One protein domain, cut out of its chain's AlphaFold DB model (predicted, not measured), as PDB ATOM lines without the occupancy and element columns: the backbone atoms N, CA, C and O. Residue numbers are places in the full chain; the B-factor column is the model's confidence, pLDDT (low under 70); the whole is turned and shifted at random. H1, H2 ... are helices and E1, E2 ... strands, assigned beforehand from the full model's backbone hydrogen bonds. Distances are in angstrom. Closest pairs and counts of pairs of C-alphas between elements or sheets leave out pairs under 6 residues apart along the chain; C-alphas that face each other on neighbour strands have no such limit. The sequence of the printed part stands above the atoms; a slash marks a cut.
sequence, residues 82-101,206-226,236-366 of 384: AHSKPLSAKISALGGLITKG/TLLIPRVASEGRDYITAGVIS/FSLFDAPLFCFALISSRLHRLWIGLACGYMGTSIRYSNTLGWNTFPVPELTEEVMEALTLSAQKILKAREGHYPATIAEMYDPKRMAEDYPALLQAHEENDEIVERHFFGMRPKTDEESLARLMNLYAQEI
ATOM      1  N   ALA A  82      -8.501  15.841 208.090       96.31
ATOM      2  CA  ALA A  82      -9.858  15.331 208.233       96.31
ATOM      3  C   ALA A  82     -10.475  15.750 209.578       96.31
ATOM      4  O   ALA A  82      -9.922  15.463 210.638       96.31
ATOM      5  N   HIS A  83     -11.680  16.325 209.544       96.88
ATOM      6  CA  HIS A  83     -12.445  16.676 210.744       96.88
ATOM      7  C   HIS A  83     -13.703  15.815 210.884       96.88
ATOM      8  O   HIS A  83     -14.384  15.501 209.909       96.88
ATOM      9  N   SER A  84     -14.060  15.445 212.117       94.69
ATOM     10  CA  SER A  84     -15.276  14.665 212.404       94.69
ATOM     11  C   SER A  84     -16.557  15.508 212.445       94.69
ATOM     12  O   SER A  84     -17.651  14.949 212.425       94.69
ATOM     13  N   LYS A  85     -16.432  16.837 212.539       95.81
ATOM     14  CA  LYS A  85     -17.530  17.816 212.567       95.81
ATOM     15  C   LYS A  85     -17.136  19.063 211.760       95.81
ATOM     16  O   LYS A  85     -15.935  19.305 211.652       95.81
ATOM     17  N   PRO A  86     -18.101  19.844 211.242       97.19
ATOM     18  CA  PRO A  86     -17.839  21.129 210.599       97.19
ATOM     19  C   PRO A  86     -16.988  22.071 211.446       97.19
ATOM     20  O   PRO A  86     -17.275  22.251 212.631       97.19
ATOM     21  N   LEU A  87     -15.991  22.701 210.816       96.12
ATOM     22  CA  LEU A  87     -15.187  23.772 211.418       96.12
ATOM     23  C   LEU A  87     -16.070  24.922 211.913       96.12
ATOM     24  O   LEU A  87     -15.851  25.441 213.004       96.12
ATOM     25  N   SER A  88     -17.109  25.270 211.149       94.75
ATOM     26  CA  SER A  88     -18.097  26.259 211.572       94.75
ATOM     27  C   SER A  88     -18.886  25.753 212.785       94.75
ATOM     28  O   SER A  88     -19.686  24.812 212.704       94.75
ATOM     29  N   ALA A  89     -18.690  26.424 213.923       92.38
ATOM     30  CA  ALA A  89     -19.392  26.121 215.165       92.38
ATOM     31  C   ALA A  89     -20.912  26.299 215.021       92.38
ATOM     32  O   ALA A  89     -21.674  25.487 215.549       92.38
ATOM     33  N   LYS A  90     -21.361  27.310 214.261       95.50
ATOM     34  CA  LYS A  90     -22.785  27.568 214.005       95.50
ATOM     35  C   LYS A  90     -23.434  26.424 213.222       95.50
ATOM     36  O   LYS A  90     -24.488  25.945 213.634       95.50
ATOM     37  N   ILE A  91     -22.789  25.934 212.158       96.38
ATOM     38  CA  ILE A  91     -23.276  24.774 211.388       96.38
ATOM     39  C   ILE A  91     -23.354  23.537 212.285       96.38
ATOM     40  O   ILE A  91     -24.379  22.855 212.310       96.38
ATOM     41  N   SER A  92     -22.303  23.270 213.064       94.50
ATOM     42  CA  SER A  92     -22.284  22.151 214.013       94.50
ATOM     43  C   SER A  92     -23.411  22.239 215.051       94.50
ATOM     44  O   SER A  92     -24.051  21.230 215.344       94.50
ATOM     45  N   ALA A  93     -23.673  23.431 215.597       94.88
ATOM     46  CA  ALA A  93     -24.702  23.658 216.612       94.88
ATOM     47  C   ALA A  93     -26.132  23.504 216.068       94.88
ATOM     48  O   ALA A  93     -27.013  23.058 216.796       94.88
ATOM     49  N   LEU A  94     -26.354  23.833 214.793       94.38
ATOM     50  CA  LEU A  94     -27.653  23.716 214.125       94.38
ATOM     51  C   LEU A  94     -27.891  22.340 213.479       94.38
ATOM     52  O   LEU A  94     -28.801  22.194 212.673       94.38
ATOM     53  N   GLY A  95     -27.085  21.327 213.810       90.88
ATOM     54  CA  GLY A  95     -27.282  19.969 213.297       90.88
ATOM     55  C   GLY A  95     -26.792  19.753 211.864       90.88
ATOM     56  O   GLY A  95     -27.162  18.764 211.243       90.88
ATOM     57  N   GLY A  96     -25.920  20.619 211.340       93.88
ATOM     58  CA  GLY A  96     -25.336  20.517 209.998       93.88
ATOM     59  C   GLY A  96     -24.310  19.386 209.823       93.88
ATOM     60  O   GLY A  96     -23.262  19.590 209.217       93.88
ATOM     61  N   LEU A  97     -24.560  18.202 210.386       96.19
ATOM     62  CA  LEU A  97     -23.672  17.044 210.315       96.19
ATOM     63  C   LEU A  97     -24.037  16.165 209.116       96.19
ATOM     64  O   LEU A  97     -25.070  15.500 209.110       96.19
ATOM     65  N   ILE A  98     -23.150  16.117 208.122       97.75
ATOM     66  CA  ILE A  98     -23.283  15.184 207.001       97.75
ATOM     67  C   ILE A  98     -22.720  13.818 207.395       97.75
ATOM     68  O   ILE A  98     -21.577  13.701 207.852       97.75
ATOM     69  N   THR A  99     -23.497  12.767 207.151       96.38
ATOM     70  CA  THR A  99     -23.114  11.370 207.381       96.38
ATOM     71  C   THR A  99     -23.257  10.548 206.107       96.38
ATOM     72  O   THR A  99     -23.937  10.945 205.166       96.38
ATOM     73  N   LYS A 100     -22.566   9.408 206.029       96.75
ATOM     74  CA  LYS A 100     -22.811   8.426 204.962       96.75
ATOM     75  C   LYS A 100     -24.246   7.896 205.095       96.75
ATOM     76  O   LYS A 100     -24.753   7.830 206.209       96.75
ATOM     77  N   GLY A 101     -24.868   7.468 204.001       96.88
ATOM     78  CA  GLY A 101     -26.149   6.765 204.058       96.88
ATOM     79  C   GLY A 101     -26.095   5.399 204.763       96.88
ATOM     80  O   GLY A 101     -25.072   4.962 205.312       96.88
ATOM     81  N   THR A 206     -34.471  15.782 204.599       96.56
ATOM     82  CA  THR A 206     -33.124  15.226 204.418       96.56
ATOM     83  C   THR A 206     -32.471  15.854 203.197       96.56
ATOM     84  O   THR A 206     -33.062  15.865 202.120       96.56
ATOM     85  N   LEU A 207     -31.241  16.352 203.338       97.75
ATOM     86  CA  LEU A 207     -30.408  16.657 202.177       97.75
ATOM     87  C   LEU A 207     -29.674  15.393 201.758       97.75
ATOM     88  O   LEU A 207     -28.940  14.826 202.562       97.75
ATOM     89  N   LEU A 208     -29.842  14.978 200.508       98.06
ATOM     90  CA  LEU A 208     -29.059  13.920 199.880       98.06
ATOM     91  C   LEU A 208     -27.940  14.557 199.061       98.06
ATOM     92  O   LEU A 208     -28.186  15.437 198.239       98.06
ATOM     93  N   ILE A 209     -26.709  14.101 199.271       98.25
ATOM     94  CA  ILE A 209     -25.528  14.551 198.539       98.25
ATOM     95  C   ILE A 209     -24.934  13.343 197.806       98.25
ATOM     96  O   ILE A 209     -24.486  12.395 198.463       98.25
ATOM     97  N   PRO A 210     -24.900  13.343 196.462       97.19
ATOM     98  CA  PRO A 210     -24.258  12.281 195.706       97.19
ATOM     99  C   PRO A 210     -22.792  12.103 196.112       97.19
ATOM    100  O   PRO A 210     -22.044  13.065 196.282       97.19
ATOM    101  N   ARG A 211     -22.357  10.851 196.251       95.38
ATOM    102  CA  ARG A 211     -20.985  10.505 196.641       95.38
ATOM    103  C   ARG A 211     -19.976  10.758 195.529       95.38
ATOM    104  O   ARG A 211     -18.800  10.955 195.820       95.38
ATOM    105  N   VAL A 212     -20.416  10.695 194.278       91.62
ATOM    106  CA  VAL A 212     -19.582  10.969 193.110       91.62
ATOM    107  C   VAL A 212     -20.140  12.203 192.423       91.62
ATOM    108  O   VAL A 212     -21.291  12.204 191.990       91.62
ATOM    109  N   ALA A 213     -19.323  13.248 192.341       86.75
ATOM    110  CA  ALA A 213     -19.619  14.438 191.562       86.75
ATOM    111  C   ALA A 213     -18.843  14.350 190.243       86.75
ATOM    112  O   ALA A 213     -17.613  14.263 190.245       86.75
ATOM    113  N   SER A 214     -19.579  14.335 189.129       85.06
ATOM    114  CA  SER A 214     -18.992  14.311 187.785       85.06
ATOM    115  C   SER A 214     -18.102  15.534 187.569       85.06
ATOM    116  O   SER A 214     -18.469  16.646 187.957       85.06
ATOM    117  N   GLU A 215     -16.949  15.328 186.934       77.25
ATOM    118  CA  GLU A 215     -15.983  16.396 186.648       77.25
ATOM    119  C   GLU A 215     -16.583  17.511 185.789       77.25
ATOM    120  O   GLU A 215     -16.271  18.676 186.011       77.25
ATOM    121  N   GLY A 216     -17.504  17.163 184.884       80.69
ATOM    122  CA  GLY A 216     -18.114  18.113 183.960       80.69
ATOM    123  C   GLY A 216     -19.142  19.042 184.602       80.69
ATOM    124  O   GLY A 216     -19.495  20.032 183.985       80.69
ATOM    125  N   ARG A 217     -19.640  18.759 185.813       89.75
ATOM    126  CA  ARG A 217     -20.686  19.580 186.445       89.75
ATOM    127  C   ARG A 217     -20.089  20.713 187.273       89.75
ATOM    128  O   ARG A 217     -19.286  20.459 188.179       89.75
ATOM    129  N   ASP A 218     -20.590  21.922 187.037       90.75
ATOM    130  CA  ASP A 218     -20.228  23.145 187.770       90.75
ATOM    131  C   ASP A 218     -20.690  23.156 189.232       90.75
ATOM    132  O   ASP A 218     -20.154  23.900 190.052       90.75
ATOM    133  N   TYR A 219     -21.663  22.310 189.581       95.62
ATOM    134  CA  TYR A 219     -22.279  22.275 190.905       95.62
ATOM    135  C   TYR A 219     -22.361  20.854 191.453       95.62
ATOM    136  O   TYR A 219     -22.521  19.871 190.718       95.62
ATOM    137  N   ILE A 220     -22.329  20.743 192.782       95.00
ATOM    138  CA  ILE A 220     -22.750  19.514 193.446       95.00
ATOM    139  C   ILE A 220     -24.267  19.419 193.343       95.00
ATOM    140  O   ILE A 220     -25.008  20.333 193.693       95.00
ATOM    141  N   THR A 221     -24.733  18.266 192.895       94.88
ATOM    142  CA  THR A 221     -26.149  17.988 192.657       94.88
ATOM    143  C   THR A 221     -26.803  17.432 193.917       94.88
ATOM    144  O   THR A 221     -27.348  16.336 193.914       94.88
ATOM    145  N   ALA A 222     -26.709  18.167 195.029       97.25
ATOM    146  CA  ALA A 222     -27.443  17.822 196.246       97.25
ATOM    147  C   ALA A 222     -28.954  18.004 196.033       97.25
ATOM    148  O   ALA A 222     -29.364  18.781 195.169       97.25
ATOM    149  N   GLY A 223     -29.787  17.321 196.813       96.50
ATOM    150  CA  GLY A 223     -31.249  17.394 196.739       96.50
ATOM    151  C   GLY A 223     -31.912  17.400 198.104       96.50
ATOM    152  O   GLY A 223     -31.337  16.903 199.066       96.50
ATOM    153  N   VAL A 224     -33.129  17.937 198.174       96.75
ATOM    154  CA  VAL A 224     -34.007  17.784 199.338       96.75
ATOM    155  C   VAL A 224     -34.929  16.602 199.080       96.75
ATOM    156  O   VAL A 224     -35.603  16.562 198.054       96.75
ATOM    157  N   ILE A 225     -34.965  15.652 200.008       95.56
ATOM    158  CA  ILE A 225     -35.870  14.506 199.973       95.56
ATOM    159  C   ILE A 225     -36.666  14.426 201.275       95.56
ATOM    160  O   ILE A 225     -36.242  14.909 202.332       95.56
ATOM    161  N   SER A 226     -37.836  13.799 201.190       92.25
ATOM    162  CA  SER A 226     -38.673  13.509 202.351       92.25
ATOM    163  C   SER A 226     -37.963  12.550 203.316       92.25
ATOM    164  O   SER A 226     -37.219  11.663 202.893       92.25
ATOM    165  N   PHE A 236     -24.413  10.567 200.613       98.25
ATOM    166  CA  PHE A 236     -24.364  11.171 201.940       98.25
ATOM    167  C   PHE A 236     -25.704  11.826 202.277       98.25
ATOM    168  O   PHE A 236     -26.447  12.224 201.381       98.25
ATOM    169  N   SER A 237     -25.986  11.963 203.568       97.25
ATOM    170  CA  SER A 237     -27.199  12.576 204.092       97.25
ATOM    171  C   SER A 237     -26.905  13.608 205.177       97.25
ATOM    172  O   SER A 237     -26.044  13.407 206.038       97.25
ATOM    173  N   LEU A 238     -27.664  14.702 205.152       97.12
ATOM    174  CA  LEU A 238     -27.855  15.623 206.270       97.12
ATOM    175  C   LEU A 238     -29.316  15.467 206.702       97.12
ATOM    176  O   LEU A 238     -30.211  15.785 205.923       97.12
ATOM    177  N   PHE A 239     -29.562  14.921 207.889       95.69
ATOM    178  CA  PHE A 239     -30.917  14.720 208.411       95.69
ATOM    179  C   PHE A 239     -31.378  15.922 209.239       95.69
ATOM    180  O   PHE A 239     -30.535  16.614 209.803       95.69
ATOM    181  N   ASP A 240     -32.696  16.139 209.342       92.94
ATOM    182  CA  ASP A 240     -33.295  17.311 210.010       92.94
ATOM    183  C   ASP A 240     -32.636  18.626 209.561       92.94
ATOM    184  O   ASP A 240     -32.222  19.468 210.358       92.94
ATOM    185  N   ALA A 241     -32.427  18.738 208.249       89.69
ATOM    186  CA  ALA A 241     -31.412  19.626 207.724       89.69
ATOM    187  C   ALA A 241     -31.829  21.102 207.704       89.69
ATOM    188  O   ALA A 241     -32.869  21.439 207.126       89.69
ATOM    189  N   PRO A 242     -30.971  22.017 208.196       94.69
ATOM    190  CA  PRO A 242     -31.138  23.440 207.943       94.69
ATOM    191  C   PRO A 242     -30.990  23.731 206.448       94.69
ATOM    192  O   PRO A 242     -29.944  23.463 205.851       94.69
ATOM    193  N   LEU A 243     -32.023  24.308 205.831       96.44
ATOM    194  CA  LEU A 243     -32.070  24.459 204.375       96.44
ATOM    195  C   LEU A 243     -30.955  25.365 203.820       96.44
ATOM    196  O   LEU A 243     -30.495  25.134 202.707       96.44
ATOM    197  N   PHE A 244     -30.428  26.321 204.594       98.06
ATOM    198  CA  PHE A 244     -29.264  27.115 204.173       98.06
ATOM    199  C   PHE A 244     -28.023  26.254 203.860       98.06
ATOM    200  O   PHE A 244     -27.186  26.652 203.050       98.06
ATOM    201  N   CYS A 245     -27.892  25.055 204.452       98.19
ATOM    202  CA  CYS A 245     -26.794  24.139 204.129       98.19
ATOM    203  C   CYS A 245     -26.868  23.679 202.668       98.19
ATOM    204  O   CYS A 245     -25.832  23.488 202.039       98.19
ATOM    205  N   PHE A 246     -28.073  23.552 202.099       98.56
ATOM    206  CA  PHE A 246     -28.248  23.220 200.686       98.56
ATOM    207  C   PHE A 246     -27.641  24.290 199.771       98.56
ATOM    208  O   PHE A 246     -26.972  23.933 198.804       98.56
ATOM    209  N   ALA A 247     -27.836  25.575 200.085       98.50
ATOM    210  CA  ALA A 247     -27.269  26.692 199.324       98.50
ATOM    211  C   ALA A 247     -25.734  26.676 199.338       98.50
ATOM    212  O   ALA A 247     -25.106  26.819 198.290       98.50
ATOM    213  N   LEU A 248     -25.130  26.412 200.503       98.56
ATOM    214  CA  LEU A 248     -23.678  26.255 200.622       98.56
ATOM    215  C   LEU A 248     -23.181  25.053 199.809       98.56
ATOM    216  O   LEU A 248     -22.266  25.196 199.002       98.56
ATOM    217  N   ILE A 249     -23.810  23.884 199.973       98.38
ATOM    218  CA  ILE A 249     -23.412  22.649 199.282       98.38
ATOM    219  C   ILE A 249     -23.549  22.786 197.759       98.38
ATOM    220  O   ILE A 249     -22.722  22.263 197.016       98.38
ATOM    221  N   SER A 250     -24.580  23.494 197.301       97.75
ATOM    222  CA  SER A 250     -24.904  23.672 195.883       97.75
ATOM    223  C   SER A 250     -24.206  24.882 195.245       97.75
ATOM    224  O   SER A 250     -24.560  25.252 194.129       97.75
ATOM    225  N   SER A 251     -23.235  25.500 195.927       97.81
ATOM    226  CA  SER A 251     -22.433  26.609 195.391       97.81
ATOM    227  C   SER A 251     -21.225  26.125 194.584       97.81
ATOM    228  O   SER A 251     -20.656  25.062 194.869       97.81
ATOM    229  N   ARG A 252     -20.764  26.942 193.627       95.62
ATOM    230  CA  ARG A 252     -19.466  26.738 192.957       95.62
ATOM    231  C   ARG A 252     -18.322  26.719 193.958       95.62
ATOM    232  O   ARG A 252     -17.397  25.923 193.825       95.62
ATOM    233  N   LEU A 253     -18.399  27.548 194.997       97.00
ATOM    234  CA  LEU A 253     -17.333  27.671 195.983       97.00
ATOM    235  C   LEU A 253     -17.107  26.363 196.759       97.00
ATOM    236  O   LEU A 253     -15.967  25.922 196.913       97.00
ATOM    237  N   HIS A 254     -18.184  25.691 197.177       98.06
ATOM    238  CA  HIS A 254     -18.071  24.369 197.801       98.06
ATOM    239  C   HIS A 254     -17.627  23.300 196.797       98.06
ATOM    240  O   HIS A 254     -16.815  22.436 197.129       98.06
ATOM    241  N   ARG A 255     -18.088  23.379 195.541       96.50
ATOM    242  CA  ARG A 255     -17.639  22.495 194.454       96.50
ATOM    243  C   ARG A 255     -16.131  22.613 194.174       96.50
ATOM    244  O   ARG A 255     -15.497  21.594 193.884       96.50
ATOM    245  N   LEU A 256     -15.559  23.814 194.265       94.62
ATOM    246  CA  LEU A 256     -14.115  24.050 194.181       94.62
ATOM    247  C   LEU A 256     -13.394  23.465 195.399       94.62
ATOM    248  O   LEU A 256     -12.427  22.720 195.237       94.62
ATOM    249  N   TRP A 257     -13.908  23.729 196.604       97.19
ATOM    250  CA  TRP A 257     -13.324  23.222 197.846       97.19
ATOM    251  C   TRP A 257     -13.203  21.698 197.860       97.19
ATOM    252  O   TRP A 257     -12.134  21.161 198.149       97.19
ATOM    253  N   ILE A 258     -14.267  20.977 197.493       95.88
ATOM    254  CA  ILE A 258     -14.206  19.512 197.453       95.88
ATOM    255  C   ILE A 258     -13.285  18.989 196.350       95.88
ATOM    256  O   ILE A 258     -12.724  17.913 196.517       95.88
ATOM    257  N   GLY A 259     -13.112  19.725 195.246       92.25
ATOM    258  CA  GLY A 259     -12.149  19.364 194.207       92.25
ATOM    259  C   GLY A 259     -10.716  19.452 194.727       92.25
ATOM    260  O   GLY A 259      -9.902  18.588 194.442       92.25
ATOM    261  N   LEU A 260     -10.426  20.446 195.564       91.94
ATOM    262  CA  LEU A 260      -9.119  20.573 196.196       91.94
ATOM    263  C   LEU A 260      -8.904  19.528 197.305       91.94
ATOM    264  O   LEU A 260      -7.848  18.902 197.366       91.94
ATOM    265  N   ALA A 261      -9.884  19.349 198.194       93.75
ATOM    266  CA  ALA A 261      -9.677  18.645 199.459       93.75
ATOM    267  C   ALA A 261     -10.082  17.158 199.454       93.75
ATOM    268  O   ALA A 261      -9.559  16.371 200.247       93.75
ATOM    269  N   CYS A 262     -11.033  16.745 198.608       95.00
ATOM    270  CA  CYS A 262     -11.506  15.357 198.571       95.00
ATOM    271  C   CYS A 262     -10.684  14.476 197.617       95.00
ATOM    272  O   CYS A 262      -9.901  14.939 196.798       95.00
ATOM    273  N   GLY A 263     -10.888  13.160 197.727       90.94
ATOM    274  CA  GLY A 263     -10.309  12.198 196.793       90.94
ATOM    275  C   GLY A 263     -11.058  12.138 195.460       90.94
ATOM    276  O   GLY A 263     -12.148  12.687 195.306       90.94
ATOM    277  N   TYR A 264     -10.505  11.373 194.524       88.25
ATOM    278  CA  TYR A 264     -11.062  11.162 193.188       88.25
ATOM    279  C   TYR A 264     -11.335   9.675 192.920       88.25
ATOM    280  O   TYR A 264     -10.750   8.789 193.546       88.25
ATOM    281  N   MET A 265     -12.252   9.395 191.995       81.69
ATOM    282  CA  MET A 265     -12.495   8.075 191.417       81.69
ATOM    283  C   MET A 265     -12.405   8.199 189.896       81.69
ATOM    284  O   MET A 265     -13.327   8.705 189.256       81.69
ATOM    285  N   GLY A 266     -11.274   7.775 189.330       80.31
ATOM    286  CA  GLY A 266     -10.913   8.183 187.974       80.31
ATOM    287  C   GLY A 266     -10.775   9.704 187.934       80.31
ATOM    288  O   GLY A 266      -9.993  10.269 188.693       80.31
ATOM    289  N   THR A 267     -11.584  10.352 187.108       80.38
ATOM    290  CA  THR A 267     -11.590  11.807 186.909       80.38
ATOM    291  C   THR A 267     -12.631  12.530 187.777       80.38
ATOM    292  O   THR A 267     -12.570  13.740 187.977       80.38
ATOM    293  N   SER A 268     -13.592  11.791 188.342       86.12
ATOM    294  CA  SER A 268     -14.706  12.354 189.113       86.12
ATOM    295  C   SER A 268     -14.356  12.528 190.587       86.12
ATOM    296  O   SER A 268     -13.663  11.697 191.178       86.12
ATOM    297  N   ILE A 269     -14.891  13.572 191.218       91.25
ATOM    298  CA  ILE A 269     -14.650  13.834 192.639       91.25
ATOM    299  C   ILE A 269     -15.443  12.837 193.473       91.25
ATOM    300  O   ILE A 269     -16.643  12.635 193.275       91.25
ATOM    301  N   ARG A 270     -14.777  12.240 194.457       95.00
ATOM    302  CA  ARG A 270     -15.398  11.390 195.464       95.00
ATOM    303  C   ARG A 270     -15.622  12.205 196.729       95.00
ATOM    304  O   ARG A 270     -14.700  12.410 197.515       95.00
ATOM    305  N   TYR A 271     -16.865  12.622 196.934       96.75
ATOM    306  CA  TYR A 271     -17.274  13.427 198.077       96.75
ATOM    307  C   TYR A 271     -16.860  12.773 199.400       96.75
ATOM    308  O   TYR A 271     -17.019  11.562 199.600       96.75
ATOM    309  N   SER A 272     -16.356  13.595 200.313       96.69
ATOM    310  CA  SER A 272     -16.029  13.215 201.680       96.69
ATOM    311  C   SER A 272     -16.655  14.219 202.633       96.69
ATOM    312  O   SER A 272     -16.451  15.426 202.502       96.69
ATOM    313  N   ASN A 273     -17.396  13.736 203.626       97.31
ATOM    314  CA  ASN A 273     -17.857  14.608 204.696       97.31
ATOM    315  C   ASN A 273     -16.677  15.093 205.551       97.31
ATOM    316  O   ASN A 273     -16.653  16.263 205.897       97.31
ATOM    317  N   THR A 274     -15.680  14.250 205.839       97.69
ATOM    318  CA  THR A 274     -14.575  14.605 206.748       97.69
ATOM    319  C   THR A 274     -13.496  15.489 206.128       97.69
ATOM    320  O   THR A 274     -12.844  16.215 206.867       97.69
ATOM    321  N   LEU A 275     -13.314  15.434 204.805       97.38
ATOM    322  CA  LEU A 275     -12.334  16.250 204.067       97.38
ATOM    323  C   LEU A 275     -12.965  17.357 203.220       97.38
ATOM    324  O   LEU A 275     -12.253  18.255 202.798       97.38
ATOM    325  N   GLY A 276     -14.266  17.280 202.934       97.31
ATOM    326  CA  GLY A 276     -14.992  18.279 202.154       97.31
ATOM    327  C   GLY A 276     -15.850  19.155 203.053       97.31
ATOM    328  O   GLY A 276     -15.457  20.251 203.424       97.31
ATOM    329  N   TRP A 277     -17.034  18.664 203.425       98.19
ATOM    330  CA  TRP A 277     -17.998  19.448 204.212       98.19
ATOM    331  C   TRP A 277     -17.451  19.919 205.558       98.19
ATOM    332  O   TRP A 277     -17.573  21.087 205.907       98.19
ATOM    333  N   ASN A 278     -16.832  19.013 206.312       98.25
ATOM    334  CA  ASN A 278     -16.418  19.307 207.674       98.25
ATOM    335  C   ASN A 278     -15.254  20.301 207.730       98.25
ATOM    336  O   ASN A 278     -15.065  20.941 208.755       98.25
ATOM    337  N   THR A 279     -14.491  20.427 206.649       98.06
ATOM    338  CA  THR A 279     -13.335  21.323 206.519       98.06
ATOM    339  C   THR A 279     -13.666  22.584 205.731       98.06
ATOM    340  O   THR A 279     -12.815  23.462 205.641       98.06
ATOM    341  N   PHE A 280     -14.872  22.691 205.160       98.25
ATOM    342  CA  PHE A 280     -15.273  23.858 204.384       98.25
ATOM    343  C   PHE A 280     -15.269  25.092 205.299       98.25
ATOM    344  O   PHE A 280     -16.008  25.110 206.292       98.25
ATOM    345  N   PRO A 281     -14.424  26.104 205.025       97.19
ATOM    346  CA  PRO A 281     -14.148  27.174 205.977       97.19
ATOM    347  C   PRO A 281     -15.211  28.273 205.882       97.19
ATOM    348  O   PRO A 281     -14.932  29.400 205.480       97.19
ATOM    349  N   VAL A 282     -16.455  27.916 206.213       97.62
ATOM    350  CA  VAL A 282     -17.593  28.842 206.232       97.62
ATOM    351  C   VAL A 282     -17.359  29.894 207.322       97.62
ATOM    352  O   VAL A 282     -17.205  29.499 208.483       97.62
ATOM    353  N   PRO A 283     -17.355  31.202 206.990       95.62
ATOM    354  CA  PRO A 283     -17.257  32.264 207.989       95.62
ATOM    355  C   PRO A 283     -18.425  32.267 208.985       95.62
ATOM    356  O   PRO A 283     -19.358  31.466 208.909       95.62
ATOM    357  N   GLU A 284     -18.382  33.197 209.939       94.56
ATOM    358  CA  GLU A 284     -19.452  33.367 210.925       94.56
ATOM    359  C   GLU A 284     -20.803  33.657 210.258       94.56
ATOM    360  O   GLU A 284     -20.957  34.632 209.524       94.56
ATOM    361  N   LEU A 285     -21.802  32.823 210.555       96.44
ATOM    362  CA  LEU A 285     -23.140  32.901 209.973       96.44
ATOM    363  C   LEU A 285     -24.086  33.694 210.883       96.44
ATOM    364  O   LEU A 285     -24.461  33.227 211.967       96.44
ATOM    365  N   THR A 286     -24.521  34.867 210.418       96.69
ATOM    366  CA  THR A 286     -25.614  35.636 211.035       96.69
ATOM    367  C   THR A 286     -26.977  35.078 210.621       96.69
ATOM    368  O   THR A 286     -27.090  34.314 209.660       96.69
ATOM    369  N   GLU A 287     -28.036  35.453 211.342       97.12
ATOM    370  CA  GLU A 287     -29.409  35.049 211.002       97.12
ATOM    371  C   GLU A 287     -29.830  35.557 209.620       97.12
ATOM    372  O   GLU A 287     -30.322  34.773 208.814       97.12
ATOM    373  N   GLU A 288     -29.511  36.812 209.304       97.75
ATOM    374  CA  GLU A 288     -29.773  37.441 208.003       97.75
ATOM    375  C   GLU A 288     -29.101  36.683 206.845       97.75
ATOM    376  O   GLU A 288     -29.716  36.443 205.805       97.75
ATOM    377  N   VAL A 289     -27.847  36.244 207.025       97.69
ATOM    378  CA  VAL A 289     -27.132  35.451 206.011       97.69
ATOM    379  C   VAL A 289     -27.776  34.076 205.846       97.69
ATOM    380  O   VAL A 289     -27.977  33.624 204.720       97.69
ATOM    381  N   MET A 290     -28.120  33.399 206.945       98.31
ATOM    382  CA  MET A 290     -28.786  32.094 206.878       98.31
ATOM    383  C   MET A 290     -30.166  32.191 206.216       98.31
ATOM    384  O   MET A 290     -30.547  31.282 205.475       98.31
ATOM    385  N   GLU A 291     -30.902  33.278 206.439       98.50
ATOM    386  CA  GLU A 291     -32.173  33.547 205.770       98.50
ATOM    387  C   GLU A 291     -31.975  33.782 204.266       98.50
ATOM    388  O   GLU A 291     -32.626  33.119 203.457       98.50
ATOM    389  N   ALA A 292     -31.012  34.622 203.873       98.62
ATOM    390  CA  ALA A 292     -30.687  34.862 202.466       98.62
ATOM    391  C   ALA A 292     -30.281  33.569 201.731       98.62
ATOM    392  O   ALA A 292     -30.780  33.279 200.641       98.62
ATOM    393  N   LEU A 293     -29.432  32.745 202.355       98.62
ATOM    394  CA  LEU A 293     -29.045  31.429 201.837       98.62
ATOM    395  C   LEU A 293     -30.246  30.476 201.751       98.62
ATOM    396  O   LEU A 293     -30.381  29.734 200.782       98.62
ATOM    397  N   THR A 294     -31.148  30.505 202.734       98.62
ATOM    398  CA  THR A 294     -32.374  29.691 202.721       98.62
ATOM    399  C   THR A 294     -33.293  30.081 201.565       98.62
ATOM    400  O   THR A 294     -33.784  29.205 200.851       98.62
ATOM    401  N   LEU A 295     -33.494  31.379 201.328       98.75
ATOM    402  CA  LEU A 295     -34.283  31.876 200.199       98.75
ATOM    403  C   LEU A 295     -33.645  31.492 198.858       98.75
ATOM    404  O   LEU A 295     -34.347  31.070 197.938       98.75
ATOM    405  N   SER A 296     -32.318  31.566 198.758       98.62
ATOM    406  CA  SER A 296     -31.582  31.133 197.568       98.62
ATOM    407  C   SER A 296     -31.729  29.628 197.302       98.62
ATOM    408  O   SER A 296     -32.061  29.211 196.191       98.62
ATOM    409  N   ALA A 297     -31.616  28.799 198.346       98.56
ATOM    410  CA  ALA A 297     -31.874  27.362 198.258       98.56
ATOM    411  C   ALA A 297     -33.284  27.067 197.722       98.56
ATOM    412  O   ALA A 297     -33.452  26.229 196.837       98.56
ATOM    413  N   GLN A 298     -34.302  27.786 198.208       98.50
ATOM    414  CA  GLN A 298     -35.673  27.647 197.716       98.50
ATOM    415  C   GLN A 298     -35.814  28.040 196.242       98.50
ATOM    416  O   GLN A 298     -36.572  27.387 195.528       98.50
ATOM    417  N   LYS A 299     -35.104  29.072 195.764       98.62
ATOM    418  CA  LYS A 299     -35.107  29.453 194.341       98.62
ATOM    419  C   LYS A 299     -34.548  28.339 193.460       98.62
ATOM    420  O   LYS A 299     -35.204  27.970 192.492       98.62
ATOM    421  N   ILE A 300     -33.402  27.757 193.828       98.69
ATOM    422  CA  ILE A 300     -32.808  26.623 193.097       98.69
ATOM    423  C   ILE A 300     -33.789  25.445 193.056       98.69
ATOM    424  O   ILE A 300     -34.028  24.868 191.997       98.69
ATOM    425  N   LEU A 301     -34.389  25.094 194.196       98.00
ATOM    426  CA  LEU A 301     -35.339  23.982 194.273       98.00
ATOM    427  C   LEU A 301     -36.601  24.239 193.438       98.00
ATOM    428  O   LEU A 301     -37.042  23.343 192.727       98.00
ATOM    429  N   LYS A 302     -37.145  25.463 193.462       98.12
ATOM    430  CA  LYS A 302     -38.288  25.858 192.622       98.12
ATOM    431  C   LYS A 302     -37.953  25.826 191.132       98.12
ATOM    432  O   LYS A 302     -38.786  25.387 190.348       98.12
ATOM    433  N   ALA A 303     -36.754  26.265 190.748       98.00
ATOM    434  CA  ALA A 303     -36.305  26.200 189.361       98.00
ATOM    435  C   ALA A 303     -36.247  24.747 188.874       98.00
ATOM    436  O   ALA A 303     -36.754  24.452 187.798       98.00
ATOM    437  N   ARG A 304     -35.723  23.823 189.694       97.44
ATOM    438  CA  ARG A 304     -35.741  22.385 189.376       97.44
ATOM    439  C   ARG A 304     -37.160  21.839 189.219       97.44
ATOM    440  O   ARG A 304     -37.437  21.150 188.245       97.44
ATOM    441  N   GLU A 305     -38.051  22.161 190.155       95.88
ATOM    442  CA  GLU A 305     -39.441  21.680 190.136       95.88
ATOM    443  C   GLU A 305     -40.195  22.140 188.878       95.88
ATOM    444  O   GLU A 305     -40.953  21.373 188.287       95.88
ATOM    445  N   GLY A 306     -39.927  23.362 188.406       95.88
ATOM    446  CA  GLY A 306     -40.507  23.906 187.175       95.88
ATOM    447  C   GLY A 306     -40.144  23.140 185.895       95.88
ATOM    448  O   GLY A 306     -40.747  23.392 184.854       95.88
ATOM    449  N   HIS A 307     -39.189  22.208 185.963       95.44
ATOM    450  CA  HIS A 307     -38.735  21.395 184.837       95.44
ATOM    451  C   HIS A 307     -39.092  19.908 184.962       95.44
ATOM    452  O   HIS A 307     -38.615  19.106 184.161       95.44
ATOM    453  N   TYR A 308     -39.942  19.514 185.918       92.38
ATOM    454  CA  TYR A 308     -40.451  18.142 185.984       92.38
ATOM    455  C   TYR A 308     -41.091  17.725 184.635       92.38
ATOM    456  O   TYR A 308     -41.884  18.496 184.086       92.38
ATOM    457  N   PRO A 309     -40.793  16.531 184.075       94.38
ATOM    458  CA  PRO A 309     -40.100  15.390 184.688       94.38
ATOM    459  C   PRO A 309     -38.595  15.273 184.369       94.38
ATOM    460  O   PRO A 309     -38.049  14.175 184.467       94.38
ATOM    461  N   ALA A 310     -37.909  16.351 183.969       97.12
ATOM    462  CA  ALA A 310     -36.473  16.298 183.689       97.12
ATOM    463  C   ALA A 310     -35.677  15.803 184.908       97.12
ATOM    464  O   ALA A 310     -35.924  16.200 186.049       97.12
ATOM    465  N   THR A 311     -34.689  14.943 184.670       96.94
ATOM    466  CA  THR A 311     -33.851  14.397 185.745       96.94
ATOM    467  C   THR A 311     -32.762  15.386 186.166       96.94
ATOM    468  O   THR A 311     -32.378  16.293 185.424       96.94
ATOM    469  N   ILE A 312     -32.177  15.176 187.350       96.88
ATOM    470  CA  ILE A 312     -31.003  15.945 187.790       96.88
ATOM    471  C   ILE A 312     -29.830  15.753 186.817       96.88
ATOM    472  O   ILE A 312     -29.038  16.671 186.620       96.88
ATOM    473  N   ALA A 313     -29.704  14.576 186.194       95.38
ATOM    474  CA  ALA A 313     -28.673  14.328 185.197       95.38
ATOM    475  C   ALA A 313     -28.794  15.243 183.978       95.38
ATOM    476  O   ALA A 313     -27.774  15.719 183.491       95.38
ATOM    477  N   GLU A 314     -30.020  15.487 183.528       96.19
ATOM    478  CA  GLU A 314     -30.317  16.337 182.380       96.19
ATOM    479  C   GLU A 314     -30.183  17.816 182.724       96.19
ATOM    480  O   GLU A 314     -29.498  18.543 182.011       96.19
ATOM    481  N   MET A 315     -30.768  18.239 183.850       97.06
ATOM    482  CA  MET A 315     -30.743  19.634 184.300       97.06
ATOM    483  C   MET A 315     -29.337  20.167 184.589       97.06
ATOM    484  O   MET A 315     -29.107  21.367 184.489       97.06
ATOM    485  N   TYR A 316     -28.410  19.285 184.972       96.31
ATOM    486  CA  TYR A 316     -27.028  19.633 185.308       96.31
ATOM    487  C   TYR A 316     -26.016  19.143 184.269       96.31
ATOM    488  O   TYR A 316     -24.819  19.101 184.560       96.31
ATOM    489  N   ASP A 317     -26.459  18.740 183.079       94.69
ATOM    490  CA  ASP A 317     -25.552  18.689 181.936       94.69
ATOM    491  C   ASP A 317     -25.145  20.132 181.575       94.69
ATOM    492  O   ASP A 317     -26.037  20.954 181.398       94.69
ATOM    493  N   PRO A 318     -23.851  20.489 181.474       90.25
ATOM    494  CA  PRO A 318     -23.438  21.887 181.301       90.25
ATOM    495  C   PRO A 318     -24.012  22.557 180.056       90.25
ATOM    496  O   PRO A 318     -24.375  23.732 180.092       90.25
ATOM    497  N   LYS A 319     -24.113  21.807 178.954       91.56
ATOM    498  CA  LYS A 319     -24.646  22.335 177.704       91.56
ATOM    499  C   LYS A 319     -26.146  22.574 177.842       91.56
ATOM    500  O   LYS A 319     -26.620  23.673 177.569       91.56
ATOM    501  N   ARG A 320     -26.884  21.575 178.333       94.56
ATOM    502  CA  ARG A 320     -28.335  21.696 178.530       94.56
ATOM    503  C   ARG A 320     -28.697  22.689 179.629       94.56
ATOM    504  O   ARG A 320     -29.687  23.387 179.503       94.56
ATOM    505  N   MET A 321     -27.908  22.811 180.692       94.94
ATOM    506  CA  MET A 321     -28.148  23.788 181.759       94.94
ATOM    507  C   MET A 321     -28.139  25.220 181.210       94.94
ATOM    508  O   MET A 321     -28.965  26.033 181.614       94.94
ATOM    509  N   ALA A 322     -27.247  25.506 180.257       93.12
ATOM    510  CA  ALA A 322     -27.185  26.795 179.580       93.12
ATOM    511  C   ALA A 322     -28.283  26.977 178.515       93.12
ATOM    512  O   ALA A 322     -28.853  28.061 178.414       93.12
ATOM    513  N   GLU A 323     -28.566  25.944 177.716       94.81
ATOM    514  CA  GLU A 323     -29.487  26.027 176.570       94.81
ATOM    515  C   GLU A 323     -30.960  25.788 176.959       94.81
ATOM    516  O   GLU A 323     -31.835  26.573 176.592       94.81
ATOM    517  N   ASP A 324     -31.231  24.734 177.729       96.38
ATOM    518  CA  ASP A 324     -32.571  24.224 178.047       96.38
ATOM    519  C   ASP A 324     -33.086  24.688 179.426       96.38
ATOM    520  O   ASP A 324     -34.299  24.797 179.627       96.38
ATOM    521  N   TYR A 325     -32.189  24.962 180.388       96.62
ATOM    522  CA  TYR A 325     -32.544  25.248 181.793       96.62
ATOM    523  C   TYR A 325     -31.990  26.582 182.346       96.62
ATOM    524  O   TYR A 325     -31.481  26.623 183.473       96.62
ATOM    525  N   PRO A 326     -32.121  27.716 181.627       95.81
ATOM    526  CA  PRO A 326     -31.486  28.982 182.011       95.81
ATOM    527  C   PRO A 326     -31.972  29.541 183.358       95.81
ATOM    528  O   PRO A 326     -31.199  30.174 184.074       95.81
ATOM    529  N   ALA A 327     -33.222  29.273 183.756       96.94
ATOM    530  CA  ALA A 327     -33.742  29.684 185.063       96.94
ATOM    531  C   ALA A 327     -33.020  28.979 186.228       96.94
ATOM    532  O   ALA A 327     -32.817  29.573 187.289       96.94
ATOM    533  N   LEU A 328     -32.607  27.722 186.030       98.12
ATOM    534  CA  LEU A 328     -31.810  26.984 187.008       98.12
ATOM    535  C   LEU A 328     -30.389  27.542 187.087       98.12
ATOM    536  O   LEU A 328     -29.870  27.716 188.190       98.12
ATOM    537  N   LEU A 329     -29.778  27.846 185.937       97.44
ATOM    538  CA  LEU A 329     -28.466  28.486 185.886       97.44
ATOM    539  C   LEU A 329     -28.474  29.824 186.626       97.44
ATOM    540  O   LEU A 329     -27.662  30.020 187.527       97.44
ATOM    541  N   GLN A 330     -29.451  30.683 186.336       98.00
ATOM    542  CA  GLN A 330     -29.610  31.966 187.013       98.00
ATOM    543  C   GLN A 330     -29.777  31.800 188.532       98.00
ATOM    544  O   GLN A 330     -29.132  32.504 189.307       98.00
ATOM    545  N   ALA A 331     -30.601  30.849 188.989       98.50
ATOM    546  CA  ALA A 331     -30.786  30.604 190.420       98.50
ATOM    547  C   ALA A 331     -29.477  30.196 191.122       98.50
ATOM    548  O   ALA A 331     -29.250  30.556 192.278       98.50
ATOM    549  N   HIS A 332     -28.606  29.461 190.430       98.44
ATOM    550  CA  HIS A 332     -27.278  29.130 190.933       98.44
ATOM    551  C   HIS A 332     -26.316  30.322 190.928       98.44
ATOM    552  O   HIS A 332     -25.592  30.502 191.903       98.44
ATOM    553  N   GLU A 333     -26.327  31.157 189.889       97.56
ATOM    554  CA  GLU A 333     -25.497  32.366 189.836       97.56
ATOM    555  C   GLU A 333     -25.858  33.354 190.954       97.56
ATOM    556  O   GLU A 333     -24.970  33.891 191.616       97.56
ATOM    557  N   GLU A 334     -27.155  33.534 191.228       98.12
ATOM    558  CA  GLU A 334     -27.644  34.327 192.362       98.12
ATOM    559  C   GLU A 334     -27.185  33.736 193.706       98.12
ATOM    560  O   GLU A 334     -26.799  34.466 194.623       98.12
ATOM    561  N   ASN A 335     -27.193  32.405 193.832       98.56
ATOM    562  CA  ASN A 335     -26.685  31.725 195.018       98.56
ATOM    563  C   ASN A 335     -25.183  31.936 195.209       98.56
ATOM    564  O   ASN A 335     -24.750  32.241 196.320       98.56
ATOM    565  N   ASP A 336     -24.401  31.794 194.144       98.19
ATOM    566  CA  ASP A 336     -22.960  32.012 194.188       98.19
ATOM    567  C   ASP A 336     -22.628  33.458 194.552       98.19
ATOM    568  O   ASP A 336     -21.736  33.677 195.365       98.19
ATOM    569  N   GLU A 337     -23.384  34.445 194.060       97.25
ATOM    570  CA  GLU A 337     -23.188  35.842 194.454       97.25
ATOM    571  C   GLU A 337     -23.378  36.044 195.967       97.25
ATOM    572  O   GLU A 337     -22.571  36.722 196.611       97.25
ATOM    573  N   ILE A 338     -24.416  35.436 196.557       97.94
ATOM    574  CA  ILE A 338     -24.667  35.488 198.006       97.94
ATOM    575  C   ILE A 338     -23.529  34.799 198.768       97.94
ATOM    576  O   ILE A 338     -22.997  35.367 199.725       97.94
ATOM    577  N   VAL A 339     -23.140  33.594 198.344       98.25
ATOM    578  CA  VAL A 339     -22.096  32.797 199.001       98.25
ATOM    579  C   VAL A 339     -20.742  33.499 198.910       98.25
ATOM    580  O   VAL A 339     -20.094  33.711 199.929       98.25
ATOM    581  N   GLU A 340     -20.310  33.931 197.732       97.06
ATOM    582  CA  GLU A 340     -19.006  34.569 197.535       97.06
ATOM    583  C   GLU A 340     -18.925  35.934 198.224       97.06
ATOM    584  O   GLU A 340     -17.905  36.255 198.837       97.06
ATOM    585  N   ARG A 341     -20.008  36.725 198.213       96.12
ATOM    586  CA  ARG A 341     -20.068  37.974 198.985       96.12
ATOM    587  C   ARG A 341     -19.983  37.705 200.484       96.12
ATOM    588  O   ARG A 341     -19.291  38.444 201.178       96.12
ATOM    589  N   HIS A 342     -20.627  36.651 200.981       97.12
ATOM    590  CA  HIS A 342     -20.506  36.263 202.383       97.12
ATOM    591  C   HIS A 342     -19.078  35.816 202.741       97.12
ATOM    592  O   HIS A 342     -18.555  36.209 203.781       97.12
ATOM    593  N   PHE A 343     -18.427  35.044 201.868       97.56
ATOM    594  CA  PHE A 343     -17.076  34.530 202.103       97.56
ATOM    595  C   PHE A 343     -15.987  35.598 201.993       97.56
ATOM    596  O   PHE A 343     -15.024  35.587 202.759       97.56
ATOM    597  N   PHE A 344     -16.111  36.502 201.023       96.12
ATOM    598  CA  PHE A 344     -15.001  37.346 200.583       96.12
ATOM    599  C   PHE A 344     -15.335  38.838 200.500       96.12
ATOM    600  O   PHE A 344     -14.460  39.632 200.152       96.12
ATOM    601  N   GLY A 345     -16.587  39.232 200.743       94.31
ATOM    602  CA  GLY A 345     -17.092  40.595 200.536       94.31
ATOM    603  C   GLY A 345     -17.319  40.972 199.066       94.31
ATOM    604  O   GLY A 345     -17.991  41.959 198.779       94.31
ATOM    605  N   MET A 346     -16.791  40.188 198.122       90.69
ATOM    606  CA  MET A 346     -16.922  40.390 196.680       90.69
ATOM    607  C   MET A 346     -16.684  39.084 195.917       90.69
ATOM    608  O   MET A 346     -16.027  38.179 196.426       90.69
ATOM    609  N   ARG A 347     -17.147  39.023 194.666       89.25
ATOM    610  CA  ARG A 347     -16.904  37.895 193.761       89.25
ATOM    611  C   ARG A 347     -15.443  37.870 193.277       89.25
ATOM    612  O   ARG A 347     -15.001  38.869 192.698       89.25
ATOM    613  N   PRO A 348     -14.689  36.778 193.504       90.00
ATOM    614  CA  PRO A 348     -13.365  36.591 192.914       90.00
ATOM    615  C   PRO A 348     -13.439  36.534 191.385       90.00
ATOM    616  O   PRO A 348     -14.480  36.221 190.809       90.00
ATOM    617  N   LYS A 349     -12.329  36.839 190.708       85.62
ATOM    618  CA  LYS A 349     -12.288  36.852 189.236       85.62
ATOM    619  C   LYS A 349     -12.028  35.473 188.636       85.62
ATOM    620  O   LYS A 349     -12.353  35.259 187.471       85.62
ATOM    621  N   THR A 350     -11.390  34.579 189.390       86.31
ATOM    622  CA  THR A 350     -10.988  33.244 188.930       86.31
ATOM    623  C   THR A 350     -11.169  32.196 190.024       86.31
ATOM    624  O   THR A 350     -11.088  32.502 191.214       86.31
ATOM    625  N   ASP A 351     -11.347  30.937 189.619       87.94
ATOM    626  CA  ASP A 351     -11.452  29.804 190.546       87.94
ATOM    627  C   ASP A 351     -10.176  29.629 191.393       87.94
ATOM    628  O   ASP A 351     -10.248  29.273 192.568       87.94
ATOM    629  N   GLU A 352      -9.000  29.928 190.833       84.62
ATOM    630  CA  GLU A 352      -7.727  29.899 191.565       84.62
ATOM    631  C   GLU A 352      -7.693  30.951 192.686       84.62
ATOM    632  O   GLU A 352      -7.260  30.660 193.801       84.62
ATOM    633  N   GLU A 353      -8.197  32.164 192.420       88.25
ATOM    634  CA  GLU A 353      -8.334  33.203 193.442       88.25
ATOM    635  C   GLU A 353      -9.292  32.749 194.552       88.25
ATOM    636  O   GLU A 353      -8.976  32.901 195.736       88.25
ATOM    637  N   SER A 354     -10.427  32.141 194.187       93.06
ATOM    638  CA  SER A 354     -11.374  31.552 195.141       93.06
ATOM    639  C   SER A 354     -10.711  30.484 196.016       93.06
ATOM    640  O   SER A 354     -10.844  30.529 197.238       93.06
ATOM    641  N   LEU A 355      -9.950  29.556 195.424       93.38
ATOM    642  CA  LEU A 355      -9.242  28.497 196.151       93.38
ATOM    643  C   LEU A 355      -8.166  29.051 197.093       93.38
ATOM    644  O   LEU A 355      -8.096  28.631 198.248       93.38
ATOM    645  N   ALA A 356      -7.362  30.016 196.645       90.31
ATOM    646  CA  ALA A 356      -6.349  30.649 197.489       90.31
ATOM    647  C   ALA A 356      -6.986  31.363 198.695       90.31
ATOM    648  O   ALA A 356      -6.522  31.222 199.830       90.31
ATOM    649  N   ARG A 357      -8.096  32.085 198.480       94.12
ATOM    650  CA  ARG A 357      -8.849  32.732 199.566       94.12
ATOM    651  C   ARG A 357      -9.484  31.709 200.517       94.12
ATOM    652  O   ARG A 357      -9.408  31.908 201.727       94.12
ATOM    653  N   LEU A 358     -10.046  30.606 200.010       96.00
ATOM    654  CA  LEU A 358     -10.562  29.508 200.840       96.00
ATOM    655  C   LEU A 358      -9.470  28.884 201.711       96.00
ATOM    656  O   LEU A 358      -9.689  28.684 202.901       96.00
ATOM    657  N   MET A 359      -8.286  28.619 201.154       94.19
ATOM    658  CA  MET A 359      -7.161  28.082 201.927       94.19
ATOM    659  C   MET A 359      -6.734  29.030 203.048       94.19
ATOM    660  O   MET A 359      -6.474  28.580 204.162       94.19
ATOM    661  N   ASN A 360      -6.731  30.339 202.792       92.81
ATOM    662  CA  ASN A 360      -6.455  31.335 203.826       92.81
ATOM    663  C   ASN A 360      -7.525  31.335 204.930       92.81
ATOM    664  O   ASN A 360      -7.175  31.413 206.108       92.81
ATOM    665  N   LEU A 361      -8.812  31.217 204.582       95.25
ATOM    666  CA  LEU A 361      -9.888  31.083 205.574       95.25
ATOM    667  C   LEU A 361      -9.727  29.800 206.398       95.25
ATOM    668  O   LEU A 361      -9.773  29.849 207.625       95.25
ATOM    669  N   TYR A 362      -9.451  28.667 205.748       95.81
ATOM    670  CA  TYR A 362      -9.175  27.400 206.426       95.81
ATOM    671  C   TYR A 362      -8.006  27.533 207.411       95.81
ATOM    672  O   TYR A 362      -8.142  27.184 208.582       95.81
ATOM    673  N   ALA A 363      -6.892  28.131 206.981       92.88
ATOM    674  CA  ALA A 363      -5.730  28.398 207.828       92.88
ATOM    675  C   ALA A 363      -6.089  29.196 209.090       92.88
ATOM    676  O   ALA A 363      -5.599  28.908 210.185       92.88
ATOM    677  N   GLN A 364      -6.933  30.219 208.939       92.88
ATOM    678  CA  GLN A 364      -7.393  31.053 210.045       92.88
ATOM    679  C   GLN A 364      -8.274  30.261 211.015       92.88
ATOM    680  O   GLN A 364      -8.057  30.350 212.223       92.88
ATOM    681  N   GLU A 365      -9.211  29.455 210.514       92.38
ATOM    682  CA  GLU A 365     -10.077  28.620 211.356       92.38
ATOM    683  C   GLU A 365      -9.283  27.571 212.143       92.38
ATOM    684  O   GLU A 365      -9.479  27.415 213.351       92.38
ATOM    685  N   ILE A 366      -8.297  26.923 211.516       92.25
ATOM    686  CA  ILE A 366      -7.402  25.990 212.211       92.25
ATOM    687  C   ILE A 366      -6.586  26.704 213.299       92.25
ATOM    688  O   ILE A 366      -6.508  26.218 214.432       92.25
TER     689      ILE A 366
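Overview. This is residues 82 to 101, 206 to 226 and 236 to 366 of the 384 residues of an uncharacterized protein of Acetobacteraceae bacterium (UniProt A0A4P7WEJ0). A small twisted sheet, E1-E4-E2-E3, and two long helices running opposite ways side by side, H4 and H7, stand on two sides of the short helix H2, which lies near the middle. H3, also near the middle, crosses H8, which lies toward one end, and the hairpin E5-E6 follows H3 with E6 next to it; H5 and H6 sit where H4 ends and H7 begins. The printed part has 172 residues with eight named helices and six named strands, in the order H1 E1 E2 E3 E4 H2 H3 E5 E6 H4 H5 H6 H7 H8; both sheets are antiparallel and the class is mixed, helices and strands. It is compact, with a radius of gyration of the C-alphas of 15.0 A and spans of 43 by 38 by 36 A.

Along the chain. The larger sheet holds E1, residues 98 to 100, E4, 236 to 238, E2, 206 to 210, 12.8 A long, and E3, 223 to 226. E5 is residues 263 to 265 and E6 268 to 270. H1, residues 89 to 93, begins with C-alpha 89 at (-19.392, 26.121, 215.165). H2 is residues 244 to 249, H3 252 to 261, H5 312 to 315 and H6 318 to 323. H4, residues 287 to 305, is 26.7 A long, H7, 326 to 344, 26.2 A, and H8, 351 to 366, 22.4 A, ending with C-alpha 366 at (-7.402, 25.990, 212.211).

Arrangement. From edge strand E1 to edge strand E3 the strands' lines turn by 103 degrees. N 99 and O 237 of E1 and E4 are 2.9 A apart, N 207 and O 238 of E2 and E4 2.8 A, and N 208 and O 223 of hairpin E2-E3 2.8 A, within hydrogen-bond range. H2 only grazes this sheet with residues 245 to 249. H2 touches residues 290 to 297 of H4 at a steep tilt of 67 degrees; the closest C-alphas, of Phe 244 and Thr 294, are 4.3 A apart. H4 and H7 touch at a shallow tilt of 18 degrees, opposite ways, closest at C-alphas Ala 303 and Leu 328, 5.1 A. The hub H7 touches H3 with residues 336 to 340, closest at C-alphas Asp 336 and Arg 252, 6.4 A. H8 touches H3 with residues 351 to 358, closest at C-alphas Leu 355 and Trp 257, 6.9 A. H6 only just touches H5 and H7, with 3 pairs of C-alphas within 8 A each, only at the corner. In hairpin E5-E6, N 265 and O 268 are 2.8 A apart. H1 is not on the larger sheet. Every O i to N i+4 pair is within range in H1, H2, H3, H4, H6, H7 and H8; H5 is too short for one, and its one O i to N i+3 pair is not within range.

Size, cuts and confidence. The C-alphas of Pro 309 and Gln 364 are farthest apart, 44.2 A. Residues 102 to 205 and 227 to 235 are not printed; the C-alpha gaps are 11.0 A and 14.5 A. Links E2 to E3 and E6 to H4 are long. No printed residue is under 70 in pLDDT.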